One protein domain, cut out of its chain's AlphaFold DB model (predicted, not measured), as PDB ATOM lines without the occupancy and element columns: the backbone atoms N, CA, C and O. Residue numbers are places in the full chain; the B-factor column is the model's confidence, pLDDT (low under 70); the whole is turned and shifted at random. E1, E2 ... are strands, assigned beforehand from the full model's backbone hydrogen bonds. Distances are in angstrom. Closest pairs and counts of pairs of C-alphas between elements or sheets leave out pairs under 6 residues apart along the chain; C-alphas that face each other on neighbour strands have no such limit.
ATOM      1  N   GLY A   9     232.202 191.244 210.941       69.44
ATOM      2  CA  GLY A   9     232.592 191.830 212.221       69.44
ATOM      3  C   GLY A   9     233.728 191.020 212.840       69.44
ATOM      4  O   GLY A   9     233.691 189.792 212.831       69.44
ATOM      5  N   SER A  10     234.724 191.706 213.377       76.06
ATOM      6  CA  SER A  10     235.897 191.134 214.019       76.06
ATOM      7  C   SER A  10     236.214 191.949 215.274       76.06
ATOM      8  O   SER A  10     236.669 193.093 215.175       76.06
ATOM      9  N   PRO A  11     236.023 191.368 216.471       76.00
ATOM     10  CA  PRO A  11     236.366 192.025 217.730       76.00
ATOM     11  C   PRO A  11     237.827 192.488 217.800       76.00
ATOM     12  O   PRO A  11     238.111 193.477 218.464       76.00
ATOM     13  N   ALA A  12     238.742 191.828 217.078       77.69
ATOM     14  CA  ALA A  12     240.156 192.205 217.023       77.69
ATOM     15  C   ALA A  12     240.396 193.589 216.390       77.69
ATOM     16  O   ALA A  12     241.401 194.229 216.686       77.69
ATOM     17  N   PHE A  13     239.477 194.060 215.541       73.44
ATOM     18  CA  PHE A  13     239.531 195.394 214.935       73.44
ATOM     19  C   PHE A  13     238.576 196.389 215.612       73.44
ATOM     20  O   PHE A  13     238.421 197.516 215.143       73.44
ATOM     21  N   ALA A  14     237.892 195.989 216.689       75.62
ATOM     22  CA  ALA A  14     237.014 196.877 217.437       75.62
ATOM     23  C   ALA A  14     237.848 197.721 218.410       75.62
ATOM     24  O   ALA A  14     238.271 197.239 219.459       75.62
ATOM     25  N   LEU A  15     238.078 198.989 218.068       72.38
ATOM     26  CA  LEU A  15     238.772 199.915 218.960       72.38
ATOM     27  C   LEU A  15     237.854 200.337 220.122       72.38
ATOM     28  O   LEU A  15     236.667 200.607 219.897       72.38
ATOM     29  N   PRO A  16     238.371 200.409 221.364       74.31
ATOM     30  CA  PRO A  16     237.648 201.047 222.453       74.31
ATOM     31  C   PRO A  16     237.467 202.535 222.135       74.31
ATOM     32  O   PRO A  16     238.335 203.163 221.533       74.31
ATOM     33  N   HIS A  17     236.349 203.112 222.562       72.50
ATOM     34  CA  HIS A  17     236.121 204.552 222.498       72.50
ATOM     35  C   HIS A  17     235.721 205.057 223.883       72.50
ATOM     36  O   HIS A  17     235.080 204.338 224.654       72.50
ATOM     37  N   ALA A  18     236.101 206.291 224.204       77.75
ATOM     38  CA  ALA A  18     235.683 206.932 225.441       77.75
ATOM     39  C   ALA A  18     234.166 207.206 225.438       77.75
ATOM     40  O   ALA A  18     233.520 207.249 224.383       77.75
ATOM     41  N   ALA A  19     233.593 207.402 226.625       74.12
ATOM     42  CA  ALA A  19     232.263 207.986 226.738       74.12
ATOM     43  C   ALA A  19     232.277 209.402 226.134       74.12
ATOM     44  O   ALA A  19     233.237 210.144 226.330       74.12
ATOM     45  N   GLY A  20     231.237 209.753 225.375       72.38
ATOM     46  CA  GLY A  20     231.173 211.027 224.649       72.38
ATOM     47  C   GLY A  20     231.997 211.074 223.356       72.38
ATOM     48  O   GLY A  20     232.078 212.131 222.741       72.38
ATOM     49  N   ALA A  21     232.596 209.960 222.921       77.38
ATOM     50  CA  ALA A  21     233.280 209.914 221.632       77.38
ATOM     51  C   ALA A  21     232.295 210.131 220.473       77.38
ATOM     52  O   ALA A  21     231.290 209.425 220.359       77.38
ATOM     53  N   THR A  22     232.626 211.065 219.582       70.62
ATOM     54  CA  THR A  22     231.919 211.248 218.314       70.62
ATOM     55  C   THR A  22     232.177 210.051 217.414       70.62
ATOM     56  O   THR A  22     233.326 209.682 217.165       70.62
ATOM     57  N   ILE A  23     231.108 209.437 216.917       71.69
ATOM     58  CA  ILE A  23     231.203 208.297 216.011       71.69
ATOM     59  C   ILE A  23     230.634 208.704 214.665       71.69
ATOM     60  O   ILE A  23     229.476 209.097 214.556       71.69
ATOM     61  N   VAL A  24     231.472 208.588 213.640       69.25
ATOM     62  CA  VAL A  24     231.091 208.875 212.263       69.25
ATOM     63  C   VAL A  24     230.681 207.562 211.596       69.25
ATOM     64  O   VAL A  24     231.462 206.604 211.604       69.25
ATOM     65  N   PRO A  25     229.466 207.464 211.038       71.25
ATOM     66  CA  PRO A  25     229.072 206.303 210.257       71.25
ATOM     67  C   PRO A  25     229.907 206.208 208.973       71.25
ATOM     68  O   PRO A  25     230.133 207.202 208.287       71.25
ATOM     69  N   PHE A  26     230.339 204.990 208.641       75.56
ATOM     70  CA  PHE A  26     231.050 204.687 207.399       75.56
ATOM     71  C   PHE A  26     230.172 203.849 206.476       75.56
ATOM     72  O   PHE A  26     229.573 202.852 206.889       75.56
ATOM     73  N   GLN A  27     230.155 204.218 205.201       76.19
ATOM     74  CA  GLN A  27     229.748 203.330 204.126       76.19
ATOM     75  C   GLN A  27     230.937 202.523 203.646       76.19
ATOM     76  O   GLN A  27     232.094 202.921 203.755       76.19
ATOM     77  N   THR A  28     230.632 201.346 203.117       77.44
ATOM     78  CA  THR A  28     231.648 200.453 202.582       77.44
ATOM     79  C   THR A  28     231.218 199.950 201.222       77.44
ATOM     80  O   THR A  28     230.040 199.668 200.990       77.44
ATOM     81  N   LEU A  29     232.176 199.849 200.311       79.81
ATOM     82  CA  LEU A  29     231.984 199.264 198.994       79.81
ATOM     83  C   LEU A  29     233.127 198.300 198.695       79.81
ATOM     84  O   LEU A  29     234.248 198.476 199.164       79.81
ATOM     85  N   THR A  30     232.836 197.264 197.917       78.00
ATOM     86  CA  THR A  30     233.841 196.306 197.452       78.00
ATOM     87  C   THR A  30     234.052 196.486 195.960       78.00
ATOM     88  O   THR A  30     233.110 196.334 195.181       78.00
ATOM     89  N   HIS A  31     235.289 196.767 195.576       78.25
ATOM     90  CA  HIS A  31     235.726 196.930 194.201       78.25
ATOM     91  C   HIS A  31     236.736 195.832 193.845       78.25
ATOM     92  O   HIS A  31     237.597 195.484 194.648       78.25
ATOM     93  N   GLU A  32     236.670 195.293 192.629       74.44
ATOM     94  CA  GLU A  32     237.566 194.205 192.209       74.44
ATOM     95  C   GLU A  32     239.041 194.641 192.177       74.44
ATOM     96  O   GLU A  32     239.916 193.945 192.694       74.44
ATOM     97  N   THR A  33     239.305 195.822 191.612       78.88
ATOM     98  CA  THR A  33     240.642 196.434 191.555       78.88
ATOM     99  C   THR A  33     241.110 196.984 192.903       78.88
ATOM    100  O   THR A  33     242.201 196.644 193.349       78.88
ATOM    101  N   PHE A  34     240.298 197.823 193.556       76.44
ATOM    102  CA  PHE A  34     240.710 198.583 194.742       76.44
ATOM    103  C   PHE A  34     240.436 197.875 196.079       76.44
ATOM    104  O   PHE A  34     240.830 198.371 197.129       76.44
ATOM    105  N   GLY A  35     239.782 196.711 196.067       77.88
ATOM    106  CA  GLY A  35     239.406 195.998 197.284       77.88
ATOM    107  C   GLY A  35     238.237 196.658 198.020       77.88
ATOM    108  O   GLY A  35     237.362 197.270 197.407       77.88
ATOM    109  N   ALA A  36     238.184 196.484 199.341       81.00
ATOM    110  CA  ALA A  36     237.160 197.115 200.168       81.00
ATOM    111  C   ALA A  36     237.560 198.553 200.511       81.00
ATOM    112  O   ALA A  36     238.629 198.779 201.074       81.00
ATOM    113  N   ILE A  37     236.681 199.500 200.204       81.50
ATOM    114  CA  ILE A  37     236.837 200.921 200.503       81.50
ATOM    115  C   ILE A  37     235.792 201.288 201.551       81.50
ATOM    116  O   ILE A  37     234.609 200.997 201.370       81.50
ATOM    117  N   GLY A  38     236.234 201.913 202.638       80.25
ATOM    118  CA  GLY A  38     235.370 202.580 203.605       80.25
ATOM    119  C   GLY A  38     235.457 204.090 203.420       80.25
ATOM    120  O   GLY A  38     236.553 204.615 203.258       80.25
ATOM    121  N   TYR A  39     234.323 204.779 203.447       80.25
ATOM    122  CA  TYR A  39     234.252 206.239 203.400       80.25
ATOM    123  C   TYR A  39     233.186 206.730 204.376       80.25
ATOM    124  O   TYR A  39     232.209 206.026 204.640       80.25
ATOM    125  N   SER A  40     233.405 207.899 204.969       79.94
ATOM    126  CA  SER A  40     232.440 208.510 205.881       79.94
ATOM    127  C   SER A  40     231.144 208.823 205.142       79.94
ATOM    128  O   SER A  40     231.167 209.172 203.962       79.94
ATOM    129  N   TRP A  41     230.013 208.736 205.838       77.88
ATOM    130  CA  TRP A  41     228.814 209.410 205.357       77.88
ATOM    131  C   TRP A  41     229.088 210.900 205.263       77.88
ATOM    132  O   TRP A  41     229.372 211.546 206.268       77.88
ATOM    133  N   SER A  42     229.016 211.407 204.043       78.19
ATOM    134  CA  SER A  42     229.188 212.816 203.757       78.19
ATOM    135  C   SER A  42     227.851 213.537 203.768       78.19
ATOM    136  O   SER A  42     226.815 212.989 203.383       78.19
ATOM    137  N   GLU A  43     227.901 214.800 204.159       86.31
ATOM    138  CA  GLU A  43     226.808 215.747 203.992       86.31
ATOM    139  C   GLU A  43     226.848 216.259 202.553       86.31
ATOM    140  O   GLU A  43     227.392 217.314 202.253       86.31
ATOM    141  N   ARG A 221     225.200 196.249 215.453       56.38
ATOM    142  CA  ARG A 221     225.167 194.775 215.338       56.38
ATOM    143  C   ARG A 221     226.549 194.126 215.145       56.38
ATOM    144  O   ARG A 221     226.680 192.932 215.385       56.38
ATOM    145  N   ALA A 222     227.560 194.875 214.696       59.72
ATOM    146  CA  ALA A 222     228.931 194.395 214.504       59.72
ATOM    147  C   ALA A 222     229.945 195.526 214.740       59.72
ATOM    148  O   ALA A 222     229.709 196.663 214.332       59.72
ATOM    149  N   ARG A 223     231.078 195.211 215.382       65.56
ATOM    150  CA  ARG A 223     232.206 196.130 215.633       65.56
ATOM    151  C   ARG A 223     233.478 195.574 214.988       65.56
ATOM    152  O   ARG A 223     233.612 194.356 214.892       65.56
ATOM    153  N   GLY A 224     234.374 196.465 214.559       67.44
ATOM    154  CA  GLY A 224     235.635 196.110 213.898       67.44
ATOM    155  C   GLY A 224     235.415 195.410 212.558       67.44
ATOM    156  O   GLY A 224     235.396 194.189 212.485       67.44
ATOM    157  N   LEU A 225     235.189 196.169 211.486       72.81
ATOM    158  CA  LEU A 225     234.890 195.585 210.176       72.81
ATOM    159  C   LEU A 225     236.156 195.015 209.523       72.81
ATOM    160  O   LEU A 225     237.185 195.681 209.460       72.81
ATOM    161  N   MET A 226     236.053 193.800 208.984       76.56
ATOM    162  CA  MET A 226     237.090 193.153 208.184       76.56
ATOM    163  C   MET A 226     236.555 192.836 206.786       76.56
ATOM    164  O   MET A 226     235.447 192.314 206.619       76.56
ATOM    165  N   SER A 227     237.369 193.132 205.771       72.00
ATOM    166  CA  SER A 227     237.114 192.687 204.405       72.00
ATOM    167  C   SER A 227     237.512 191.220 204.242       72.00
ATOM    168  O   SER A 227     238.623 190.855 204.621       72.00
TER     169      SER A 227
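This is residues 9 to 43 and 221 to 227 of the 237 residues of an uncharacterized protein of Candidatus Methyloumidiphilus alinensis (UniProt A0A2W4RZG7). There is little regular structure here: a long loop, residues 9 to 25, of which residues 16 to 23 stick out, leads into a two-stranded hairpin, E1 then E2, and a separate short piece, residues 221 to 227, passes next to residues 13 and 14. The printed part has 42 residues, with no named helix; its class is all strand, the two antiparallel strands holding 12 residues. It is loose, with a radius of gyration of the C-alphas of 12.2 A, and flat, spanning 38 by 29 by 16 A.

E1, residues 26 to 31, and E2, residues 35 to 40, form a hairpin with a tight link, antiparallel at 157 degrees. C-alphas 26 and 40 face each other at 4.3 A. N 29 and O 37 are within hydrogen-bond range at 2.9 A.

E1 begins at C-alpha 26 (231.050, 204.687, 207.399) and is 16.0 A long. E2, 16.7 A long, ends at C-alpha 40 (232.440, 208.510, 205.881).

The C-alphas of Ala 19 and Thr 33, the two farthest apart, are 38.0 A apart. Residues 44 to 220 are not printed; C-alphas 43 and 221 are 23.9 A apart. The pLDDT is under 70 at residues 9, 24 and 221 to 224.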